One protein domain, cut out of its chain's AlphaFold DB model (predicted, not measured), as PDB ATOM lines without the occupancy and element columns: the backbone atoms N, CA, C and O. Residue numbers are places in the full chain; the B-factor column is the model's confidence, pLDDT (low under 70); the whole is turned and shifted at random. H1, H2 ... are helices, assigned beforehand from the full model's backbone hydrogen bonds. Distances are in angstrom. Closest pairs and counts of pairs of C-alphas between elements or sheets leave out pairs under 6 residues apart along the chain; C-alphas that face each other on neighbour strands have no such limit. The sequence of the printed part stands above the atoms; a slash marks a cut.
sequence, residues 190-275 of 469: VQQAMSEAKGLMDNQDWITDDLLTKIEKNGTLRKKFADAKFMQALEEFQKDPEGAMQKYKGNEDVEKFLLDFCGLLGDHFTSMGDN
ATOM      1  N   VAL A 190     180.532 154.948 155.551       86.25
ATOM      2  CA  VAL A 190     179.127 154.546 155.366       86.25
ATOM      3  C   VAL A 190     178.758 153.426 156.337       86.25
ATOM      4  O   VAL A 190     177.665 153.436 156.899       86.25
ATOM      5  N   GLN A 191     179.665 152.477 156.585       84.19
ATOM      6  CA  GLN A 191     179.432 151.420 157.572       84.19
ATOM      7  C   GLN A 191     179.372 151.969 159.001       84.19
ATOM      8  O   GLN A 191     178.531 151.527 159.787       84.19
ATOM      9  N   GLN A 192     180.214 152.948 159.329       89.56
ATOM     10  CA  GLN A 192     180.187 153.633 160.616       89.56
ATOM     11  C   GLN A 192     178.904 154.453 160.774       89.56
ATOM     12  O   GLN A 192     178.223 154.291 161.780       89.56
ATOM     13  N   ALA A 193     178.501 155.226 159.760       81.88
ATOM     14  CA  ALA A 193     177.243 155.970 159.783       81.88
ATOM     15  C   ALA A 193     176.020 155.043 159.918       81.88
ATOM     16  O   ALA A 193     175.105 155.338 160.684       81.88
ATOM     17  N   MET A 194     176.012 153.882 159.244       74.56
ATOM     18  CA  MET A 194     174.958 152.873 159.434       74.56
ATOM     19  C   MET A 194     174.986 152.252 160.838       74.56
ATOM     20  O   MET A 194     173.932 151.941 161.389       74.56
ATOM     21  N   SER A 195     176.167 152.078 161.434       79.12
ATOM     22  CA  SER A 195     176.317 151.523 162.787       79.12
ATOM     23  C   SER A 195     175.922 152.530 163.873       79.12
ATOM     24  O   SER A 195     175.290 152.154 164.856       79.12
ATOM     25  N   GLU A 196     176.220 153.814 163.686       80.81
ATOM     26  CA  GLU A 196     175.765 154.899 164.563       80.81
ATOM     27  C   GLU A 196     174.249 155.109 164.440       80.81
ATOM     28  O   GLU A 196     173.558 155.252 165.450       80.81
ATOM     29  N   ALA A 197     173.696 154.998 163.226       70.50
ATOM     30  CA  ALA A 197     172.250 154.984 163.008       70.50
ATOM     31  C   ALA A 197     171.561 153.769 163.658       70.50
ATOM     32  O   ALA A 197     170.402 153.862 164.060       70.50
ATOM     33  N   LYS A 198     172.265 152.642 163.828       72.06
ATOM     34  CA  LYS A 198     171.746 151.487 164.574       72.06
ATOM     35  C   LYS A 198     171.561 151.807 166.059       72.06
ATOM     36  O   LYS A 198     170.529 151.460 166.620       72.06
ATOM     37  N   GLY A 199     172.486 152.565 166.650       69.38
ATOM     38  CA  GLY A 199     172.323 153.092 168.007       69.38
ATOM     39  C   GLY A 199     171.110 154.020 168.137       69.38
ATOM     40  O   GLY A 199     170.452 154.033 169.171       69.38
ATOM     41  N   LEU A 200     170.750 154.752 167.080       61.97
ATOM     42  CA  LEU A 200     169.524 155.559 167.058       61.97
ATOM     43  C   LEU A 200     168.247 154.699 167.021       61.97
ATOM     44  O   LEU A 200     167.231 155.120 167.560       61.97
ATOM     45  N   MET A 201     168.285 153.499 166.430       65.19
ATOM     46  CA  MET A 201     167.170 152.546 166.519       65.19
ATOM     47  C   MET A 201     167.051 151.900 167.901       65.19
ATOM     48  O   MET A 201     165.932 151.649 168.349       65.19
ATOM     49  N   ASP A 202     168.179 151.653 168.571       77.75
ATOM     50  CA  ASP A 202     168.203 151.097 169.930       77.75
ATOM     51  C   ASP A 202     167.667 152.103 170.964       77.75
ATOM     52  O   ASP A 202     167.008 151.720 171.935       77.75
ATOM     53  N   ASN A 203     167.891 153.400 170.732       78.06
ATOM     54  CA  ASN A 203     167.254 154.465 171.494       78.06
ATOM     55  C   ASN A 203     165.805 154.617 171.018       78.06
ATOM     56  O   ASN A 203     165.507 155.281 170.028       78.06
ATOM     57  N   GLN A 204     164.880 154.007 171.754       80.44
ATOM     58  CA  GLN A 204     163.433 154.073 171.521       80.44
ATOM     59  C   GLN A 204     162.830 155.486 171.687       80.44
ATOM     60  O   GLN A 204     161.618 155.627 171.787       80.44
ATOM     61  N   ASP A 205     163.641 156.547 171.665       84.50
ATOM     62  CA  ASP A 205     163.225 157.947 171.804       84.50
ATOM     63  C   ASP A 205     162.295 158.407 170.670       84.50
ATOM     64  O   ASP A 205     161.492 159.325 170.835       84.50
ATOM     65  N   TRP A 206     162.370 157.755 169.507       86.38
ATOM     66  CA  TRP A 206     161.448 157.997 168.396       86.38
ATOM     67  C   TRP A 206     160.041 157.421 168.655       86.38
ATOM     68  O   TRP A 206     159.072 157.854 168.021       86.38
ATOM     69  N   ILE A 207     159.905 156.490 169.610       89.31
ATOM     70  CA  ILE A 207     158.628 155.931 170.073       89.31
ATOM     71  C   ILE A 207     158.025 156.893 171.101       89.31
ATOM     72  O   ILE A 207     158.071 156.691 172.309       89.31
ATOM     73  N   THR A 208     157.465 157.986 170.596       91.88
ATOM     74  CA  THR A 208     156.771 158.978 171.432       91.88
ATOM     75  C   THR A 208     155.364 158.511 171.836       91.88
ATOM     76  O   THR A 208     154.741 157.719 171.122       91.88
ATOM     77  N   ASP A 209     154.804 159.101 172.894       93.81
ATOM     78  CA  ASP A 209     153.406 158.880 173.303       93.81
ATOM     79  C   ASP A 209     152.389 159.212 172.197       93.81
ATOM     80  O   ASP A 209     151.328 158.588 172.123       93.81
ATOM     81  N   ASP A 210     152.699 160.157 171.301       94.25
ATOM     82  CA  ASP A 210     151.829 160.483 170.162       94.25
ATOM     83  C   ASP A 210     151.753 159.324 169.160       94.25
ATOM     84  O   ASP A 210     150.668 158.970 168.691       94.25
ATOM     85  N   LEU A 211     152.884 158.662 168.898       95.00
ATOM     86  CA  LEU A 211     152.929 157.465 168.060       95.00
ATOM     87  C   LEU A 211     152.101 156.337 168.683       95.00
ATOM     88  O   LEU A 211     151.263 155.744 168.001       95.00
ATOM     89  N   LEU A 212     152.286 156.076 169.980       94.94
ATOM     90  CA  LEU A 212     151.516 155.061 170.705       94.94
ATOM     91  C   LEU A 212     150.016 155.381 170.679       94.94
ATOM     92  O   LEU A 212     149.203 154.522 170.341       94.94
ATOM     93  N   THR A 213     149.646 156.643 170.900       95.75
ATOM     94  CA  THR A 213     148.255 157.110 170.826       95.75
ATOM     95  C   THR A 213     147.664 156.919 169.425       95.75
ATOM     96  O   THR A 213     146.502 156.529 169.277       95.75
ATOM     97  N   LYS A 214     148.438 157.182 168.364       95.69
ATOM     98  CA  LYS A 214     148.021 156.959 166.970       95.69
ATOM     99  C   LYS A 214     147.827 155.469 166.670       95.69
ATOM    100  O   LYS A 214     146.831 155.113 166.033       95.69
ATOM    101  N   ILE A 215     148.707 154.600 167.173       95.44
ATOM    102  CA  ILE A 215     148.567 153.139 167.060       95.44
ATOM    103  C   ILE A 215     147.309 152.661 167.797       95.44
ATOM    104  O   ILE A 215     146.533 151.885 167.243       95.44
ATOM    105  N   GLU A 216     147.056 153.153 169.012       95.25
ATOM    106  CA  GLU A 216     145.877 152.785 169.805       95.25
ATOM    107  C   GLU A 216     144.557 153.218 169.162       95.25
ATOM    108  O   GLU A 216     143.573 152.470 169.202       95.25
ATOM    109  N   LYS A 217     144.535 154.409 168.546       97.00
ATOM    110  CA  LYS A 217     143.387 154.919 167.779       97.00
ATOM    111  C   LYS A 217     143.103 154.066 166.545       97.00
ATOM    112  O   LYS A 217     141.940 153.903 166.167       97.00
ATOM    113  N   ASN A 218     144.134 153.494 165.924       96.25
ATOM    114  CA  ASN A 218     143.968 152.590 164.796       96.25
ATOM    115  C   ASN A 218     143.650 151.166 165.286       96.25
ATOM    116  O   ASN A 218     144.518 150.313 165.475       96.25
ATOM    117  N   GLY A 219     142.355 150.883 165.448       95.44
ATOM    118  CA  GLY A 219     141.876 149.589 165.938       95.44
ATOM    119  C   GLY A 219     142.297 148.381 165.087       95.44
ATOM    120  O   GLY A 219     142.354 147.272 165.619       95.44
ATOM    121  N   THR A 220     142.606 148.562 163.797       95.38
ATOM    122  CA  THR A 220     143.147 147.485 162.955       95.38
ATOM    123  C   THR A 220     144.607 147.192 163.278       95.38
ATOM    124  O   THR A 220     144.922 146.038 163.553       95.38
ATOM    125  N   LEU A 221     145.469 148.214 163.351       95.25
ATOM    126  CA  LEU A 221     146.876 148.051 163.739       95.25
ATOM    127  C   LEU A 221     146.994 147.452 165.141       95.25
ATOM    128  O   LEU A 221     147.732 146.492 165.330       95.25
ATOM    129  N   ARG A 222     146.204 147.942 166.103       95.25
ATOM    130  CA  ARG A 222     146.223 147.439 167.485       95.25
ATOM    131  C   ARG A 222     145.936 145.940 167.582       95.25
ATOM    132  O   ARG A 222     146.569 145.246 168.368       95.25
ATOM    133  N   LYS A 223     144.985 145.430 166.789       96.62
ATOM    134  CA  LYS A 223     144.695 143.987 166.734       96.62
ATOM    135  C   LYS A 223     145.875 143.210 166.158       96.62
ATOM    136  O   LYS A 223     146.277 142.219 166.743       96.62
ATOM    137  N   LYS A 224     146.470 143.711 165.073       95.88
ATOM    138  CA  LYS A 224     147.619 143.077 164.418       95.88
ATOM    139  C   LYS A 224     148.879 143.089 165.294       95.88
ATOM    140  O   LYS A 224     149.620 142.120 165.282       95.88
ATOM    141  N   PHE A 225     149.090 144.119 166.115       95.06
ATOM    142  CA  PHE A 225     150.174 144.143 167.110       95.06
ATOM    143  C   PHE A 225     149.999 143.104 168.228       95.06
ATOM    144  O   PHE A 225     150.989 142.657 168.799       95.06
ATOM    145  N   ALA A 226     148.764 142.700 168.534       95.81
ATOM    146  CA  ALA A 226     148.504 141.615 169.479       95.81
ATOM    147  C   ALA A 226     148.724 140.220 168.858       95.81
ATOM    148  O   ALA A 226     148.862 139.237 169.586       95.81
ATOM    149  N   ASP A 227     148.771 140.126 167.528       96.88
ATOM    150  CA  ASP A 227     148.940 138.873 166.805       96.88
ATOM    151  C   ASP A 227     150.435 138.524 166.662       96.88
ATOM    152  O   ASP A 227     151.211 139.221 166.001       96.88
ATOM    153  N   ALA A 228     150.843 137.372 167.207       96.50
ATOM    154  CA  ALA A 228     152.240 136.917 167.186       96.50
ATOM    155  C   ALA A 228     152.833 136.802 165.765       96.50
ATOM    156  O   ALA A 228     154.017 137.069 165.565       96.50
ATOM    157  N   LYS A 229     152.010 136.466 164.760       95.62
ATOM    158  CA  LYS A 229     152.438 136.334 163.355       95.62
ATOM    159  C   LYS A 229     152.973 137.652 162.781       95.62
ATOM    160  O   LYS A 229     153.939 137.636 162.025       95.62
ATOM    161  N   PHE A 230     152.371 138.787 163.140       96.06
ATOM    162  CA  PHE A 230     152.800 140.099 162.640       96.06
ATOM    163  C   PHE A 230     154.041 140.598 163.378       96.06
ATOM    164  O   PHE A 230     154.895 141.227 162.762       96.06
ATOM    165  N   MET A 231     154.189 140.258 164.661       93.62
ATOM    166  CA  MET A 231     155.414 140.543 165.415       93.62
ATOM    167  C   MET A 231     156.604 139.731 164.923       93.62
ATOM    168  O   MET A 231     157.679 140.291 164.732       93.62
ATOM    169  N   GLN A 232     156.394 138.455 164.599       96.00
ATOM    170  CA  GLN A 232     157.421 137.645 163.954       96.00
ATOM    171  C   GLN A 232     157.788 138.195 162.570       96.00
ATOM    172  O   GLN A 232     158.968 138.281 162.240       96.00
ATOM    173  N   ALA A 233     156.799 138.612 161.773       95.62
ATOM    174  CA  ALA A 233     157.061 139.244 160.484       95.62
ATOM    175  C   ALA A 233     157.878 140.536 160.641       95.62
ATOM    176  O   ALA A 233     158.822 140.749 159.884       95.62
ATOM    177  N   LEU A 234     157.567 141.367 161.641       92.94
ATOM    178  CA  LEU A 234     158.300 142.602 161.916       92.94
ATOM    179  C   LEU A 234     159.747 142.327 162.358       92.94
ATOM    180  O   LEU A 234     160.661 142.996 161.883       92.94
ATOM    181  N   GLU A 235     159.973 141.317 163.202       94.25
ATOM    182  CA  GLU A 235     161.318 140.885 163.606       94.25
ATOM    183  C   GLU A 235     162.124 140.346 162.411       94.25
ATOM    184  O   GLU A 235     163.310 140.645 162.265       94.25
ATOM    185  N   GLU A 236     161.486 139.580 161.524       95.44
ATOM    186  CA  GLU A 236     162.109 139.106 160.286       95.44
ATOM    187  C   GLU A 236     162.460 140.273 159.353       95.44
ATOM    188  O   GLU A 236     163.563 140.291 158.815       95.44
ATOM    189  N   PHE A 237     161.598 141.289 159.238       93.56
ATOM    190  CA  PHE A 237     161.875 142.510 158.469       93.56
ATOM    191  C   PHE A 237     163.029 143.341 159.041       93.56
ATOM    192  O   PHE A 237     163.778 143.947 158.277       93.56
ATOM    193  N   GLN A 238     163.193 143.368 160.366       88.38
ATOM    194  CA  GLN A 238     164.329 144.035 161.012       88.38
ATOM    195  C   GLN A 238     165.656 143.300 160.762       88.38
ATOM    196  O   GLN A 238     166.705 143.940 160.700       88.38
ATOM    197  N   LYS A 239     165.628 141.965 160.633       92.81
ATOM    198  CA  LYS A 239     166.824 141.132 160.413       92.81
ATOM    199  C   LYS A 239     167.223 141.033 158.942       92.81
ATOM    200  O   LYS A 239     168.404 141.165 158.632       92.81
ATOM    201  N   ASP A 240     166.261 140.759 158.065       94.69
ATOM    202  CA  ASP A 240     166.458 140.563 156.629       94.69
ATOM    203  C   ASP A 240     165.219 141.053 155.851       94.69
ATOM    204  O   ASP A 240     164.271 140.287 155.632       94.69
ATOM    205  N   PRO A 241     165.192 142.331 155.429       91.38
ATOM    206  CA  PRO A 241     164.031 142.899 154.750       91.38
ATOM    207  C   PRO A 241     163.768 142.253 153.382       91.38
ATOM    208  O   PRO A 241     162.607 142.091 153.003       91.38
ATOM    209  N   GLU A 242     164.807 141.840 152.647       93.50
ATOM    210  CA  GLU A 242     164.645 141.204 151.332       93.50
ATOM    211  C   GLU A 242     164.054 139.794 151.471       93.50
ATOM    212  O   GLU A 242     163.076 139.452 150.795       93.50
ATOM    213  N   GLY A 243     164.591 138.997 152.402       96.44
ATOM    214  CA  GLY A 243     164.077 137.663 152.705       96.44
ATOM    215  C   GLY A 243     162.649 137.693 153.251       96.44
ATOM    216  O   GLY A 243     161.794 136.918 152.806       96.44
ATOM    217  N   ALA A 244     162.355 138.629 154.159       96.12
ATOM    218  CA  ALA A 244     161.018 138.814 154.711       96.12
ATOM    219  C   ALA A 244     160.008 139.205 153.621       96.12
ATOM    220  O   ALA A 244     158.956 138.571 153.510       96.12
ATOM    221  N   MET A 245     160.335 140.163 152.744       91.69
ATOM    222  CA  MET A 245     159.465 140.518 151.615       91.69
ATOM    223  C   MET A 245     159.145 139.311 150.735       91.69
ATOM    224  O   MET A 245     157.998 139.132 150.327       91.69
ATOM    225  N   GLN A 246     160.130 138.457 150.453       96.69
ATOM    226  CA  GLN A 246     159.909 137.285 149.612       96.69
ATOM    227  C   GLN A 246     159.051 136.219 150.308       96.69
ATOM    228  O   GLN A 246     158.204 135.604 149.658       96.69
ATOM    229  N   LYS A 247     159.214 136.047 151.624       97.25
ATOM    230  CA  LYS A 247     158.410 135.136 152.449       97.25
ATOM    231  C   LYS A 247     156.958 135.605 152.596       97.25
ATOM    232  O   LYS A 247     156.042 134.785 152.561       97.25
ATOM    233  N   TYR A 248     156.732 136.914 152.723       96.81
ATOM    234  CA  TYR A 248     155.399 137.487 152.947       96.81
ATOM    235  C   TYR A 248     154.685 137.973 151.682       96.81
ATOM    236  O   TYR A 248     153.525 138.355 151.782       96.81
ATOM    237  N   LYS A 249     155.289 137.863 150.493       94.25
ATOM    238  CA  LYS A 249     154.711 138.299 149.203       94.25
ATOM    239  C   LYS A 249     153.321 137.725 148.863       94.25
ATOM    240  O   LYS A 249     152.644 138.250 147.992       94.25
ATOM    241  N   GLY A 250     152.909 136.629 149.500       96.19
ATOM    242  CA  GLY A 250     151.572 136.034 149.339       96.19
ATOM    243  C   GLY A 250     150.600 136.312 150.490       96.19
ATOM    244  O   GLY A 250     149.465 135.852 150.444       96.19
ATOM    245  N   ASN A 251     151.032 137.015 151.541       96.94
ATOM    246  CA  ASN A 251     150.207 137.337 152.702       96.94
ATOM    247  C   ASN A 251     149.738 138.797 152.611       96.94
ATOM    248  O   ASN A 251     150.354 139.680 153.210       96.94
ATOM    249  N   GLU A 252     148.622 139.036 151.916       96.12
ATOM    250  CA  GLU A 252     148.034 140.379 151.745       96.12
ATOM    251  C   GLU A 252     147.791 141.093 153.084       96.12
ATOM    252  O   GLU A 252     147.981 142.301 153.199       96.12
ATOM    253  N   ASP A 253     147.434 140.345 154.133       95.94
ATOM    254  CA  ASP A 253     147.253 140.895 155.475       95.94
ATOM    255  C   ASP A 253     148.537 141.508 156.054       95.94
ATOM    256  O   ASP A 253     148.476 142.556 156.698       95.94
ATOM    257  N   VAL A 254     149.688 140.846 155.867       96.06
ATOM    258  CA  VAL A 254     150.992 141.304 156.384       96.06
ATOM    259  C   VAL A 254     151.479 142.496 155.577       96.06
ATOM    260  O   VAL A 254     151.953 143.465 156.161       96.06
ATOM    261  N   GLU A 255     151.295 142.461 154.259       94.38
ATOM    262  CA  GLU A 255     151.619 143.582 153.380       94.38
ATOM    263  C   GLU A 255     150.778 144.818 153.714       94.38
ATOM    264  O   GLU A 255     151.327 145.896 153.939       94.38
ATOM    265  N   LYS A 256     149.454 144.664 153.847       95.19
ATOM    266  CA  LYS A 256     148.560 145.764 154.218       95.19
ATOM    267  C   LYS A 256     148.885 146.313 155.606       95.19
ATOM    268  O   LYS A 256     148.910 147.525 155.785       95.19
ATOM    269  N   PHE A 257     149.151 145.438 156.577       96.06
ATOM    270  CA  PHE A 257     149.599 145.851 157.907       96.06
ATOM    271  C   PHE A 257     150.890 146.670 157.837       96.06
ATOM    272  O   PHE A 257     150.963 147.730 158.451       96.06
ATOM    273  N   LEU A 258     151.886 146.195 157.083       93.94
ATOM    274  CA  LEU A 258     153.171 146.869 156.958       93.94
ATOM    275  C   LEU A 258     153.016 148.232 156.275       93.94
ATOM    276  O   LEU A 258     153.589 149.204 156.745       93.94
ATOM    277  N   LEU A 259     152.192 148.332 155.227       94.38
ATOM    278  CA  LEU A 259     151.876 149.601 154.565       94.38
ATOM    279  C   LEU A 259     151.154 150.578 155.502       94.38
ATOM    280  O   LEU A 259     151.559 151.735 155.598       94.38
ATOM    281  N   ASP A 260     150.127 150.114 156.223       95.62
ATOM    282  CA  ASP A 260     149.385 150.930 157.192       95.62
ATOM    283  C   ASP A 260     150.317 151.410 158.329       95.62
ATOM    284  O   ASP A 260     150.243 152.561 158.762       95.62
ATOM    285  N   PHE A 261     151.230 150.548 158.788       94.94
ATOM    286  CA  PHE A 261     152.221 150.869 159.815       94.94
ATOM    287  C   PHE A 261     153.288 151.852 159.313       94.94
ATOM    288  O   PHE A 261     153.560 152.849 159.979       94.94
ATOM    289  N   CYS A 262     153.859 151.625 158.127       93.88
ATOM    290  CA  CYS A 262     154.832 152.526 157.507       93.88
ATOM    291  C   CYS A 262     154.227 153.899 157.198       93.88
ATOM    292  O   CYS A 262     154.903 154.908 157.391       93.88
ATOM    293  N   GLY A 263     152.963 153.958 156.768       95.81
ATOM    294  CA  GLY A 263     152.243 155.219 156.587       95.81
ATOM    295  C   GLY A 263     152.112 155.988 157.901       95.81
ATOM    296  O   GLY A 263     152.464 157.162 157.970       95.81
ATOM    297  N   LEU A 264     151.718 155.298 158.975       95.88
ATOM    298  CA  LEU A 264     151.600 155.892 160.307       95.88
ATOM    299  C   LEU A 264     152.950 156.385 160.860       95.88
ATOM    300  O   LEU A 264     153.007 157.449 161.479       95.88
ATOM    301  N   LEU A 265     154.042 155.655 160.608       93.56
ATOM    302  CA  LEU A 265     155.399 156.108 160.927       93.56
ATOM    303  C   LEU A 265     155.801 157.333 160.100       93.56
ATOM    304  O   LEU A 265     156.362 158.277 160.651       93.56
ATOM    305  N   GLY A 266     155.504 157.344 158.799       93.94
ATOM    306  CA  GLY A 266     155.776 158.481 157.920       93.94
ATOM    307  C   GLY A 266     155.073 159.755 158.391       93.94
ATOM    308  O   GLY A 266     155.710 160.802 158.518       93.94
ATOM    309  N   ASP A 267     153.791 159.650 158.741       95.25
ATOM    310  CA  ASP A 267     153.010 160.756 159.301       95.25
ATOM    311  C   ASP A 267     153.587 161.236 160.643       95.25
ATOM    312  O   ASP A 267     153.639 162.436 160.917       95.25
ATOM    313  N   HIS A 268     154.053 160.308 161.485       94.75
ATOM    314  CA  HIS A 268     154.686 160.622 162.767       94.75
ATOM    315  C   HIS A 268     156.004 161.389 162.601       94.75
ATOM    316  O   HIS A 268     156.181 162.450 163.201       94.75
ATOM    317  N   PHE A 269     156.903 160.912 161.738       93.62
ATOM    318  CA  PHE A 269     158.168 161.597 161.459       93.62
ATOM    319  C   PHE A 269     157.963 162.949 160.772       93.62
ATOM    320  O   PHE A 269     158.672 163.901 161.096       93.62
ATOM    321  N   THR A 270     156.964 163.066 159.894       93.25
ATOM    322  CA  THR A 270     156.585 164.352 159.287       93.25
ATOM    323  C   THR A 270     156.120 165.334 160.365       93.25
ATOM    324  O   THR A 270     156.636 166.444 160.459       93.25
ATOM    325  N   SER A 271     155.253 164.885 161.279       93.38
ATOM    326  CA  SER A 271     154.772 165.698 162.403       93.38
ATOM    327  C   SER A 271     155.889 166.137 163.361       93.38
ATOM    328  O   SER A 271     155.799 167.223 163.939       93.38
ATOM    329  N   MET A 272     156.927 165.315 163.555       87.69
ATOM    330  CA  MET A 272     158.104 165.687 164.352       87.69
ATOM    331  C   MET A 272     159.014 166.676 163.614       87.69
ATOM    332  O   MET A 272     159.532 167.602 164.235       87.69
ATOM    333  N   GLY A 273     159.172 166.518 162.297       86.06
ATOM    334  CA  GLY A 273     159.943 167.436 161.458       86.06
ATOM    335  C   GLY A 273     159.336 168.839 161.372       86.06
ATOM    336  O   GLY A 273     160.076 169.822 161.362       86.06
ATOM    337  N   ASP A 274     158.004 168.935 161.385       87.38
ATOM    338  CA  ASP A 274     157.278 170.208 161.327       87.38
ATOM    339  C   ASP A 274     157.251 170.957 162.674       87.38
ATOM    340  O   ASP A 274     157.051 172.172 162.705       87.38
ATOM    341  N   ASN A 275     157.507 170.264 163.795       75.19
ATOM    342  CA  ASN A 275     157.486 170.837 165.148       75.19
ATOM    343  C   ASN A 275     158.849 170.751 165.871       75.19
ATOM    344  O   ASN A 275     158.916 170.244 166.998       75.19
TER     345      ASN A 275
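Overview. This is residues 190 to 275 of the 469 residues of an uncharacterized protein of Elysia chlorotica (UniProt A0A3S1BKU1). The long helix H6 is a spine with H2 and H3 packed on it, the helical hairpin H4 and H5 near its first end, and residues 190 to 205, with H1, sticking out. The printed part has 86 residues with six named helices, H1 to H6, and no named strand: all helix. It is only just compact, close to loose, with a radius of gyration of the C-alphas of 14.2 A and spans of 34 by 34 by 19 A.

Along the chain. Find C-alpha 190 at (179.127, 154.546, 155.366); from there H1 runs 18.5 A to residue 202. Next come H2, residues 209 to 217, H3, 219 to 226, H4, 228 to 239, and H5, 241 to 248. H6, residues 252 to 274, runs 32.7 A to C-alpha 274 at (157.278, 170.208, 161.327).

Arrangement. H1 touches no helix. H2 touches H6 at residues 264 to 268 alone; their closest C-alphas, Leu 211 and His 268, are 6.4 A apart. H3 touches H6 at residues 257 to 261 alone, closest at C-alphas 221 and 257, 6.8 A. In the hairpin H4 and H5, C-alphas 237 and 244 come closest, 5.3 A. In each helix every O i to N i+4 pair is within hydrogen-bond range.

Size, cuts and confidence. The printed part has no cut and no long link; residues 199 to 201 have pLDDT under 70.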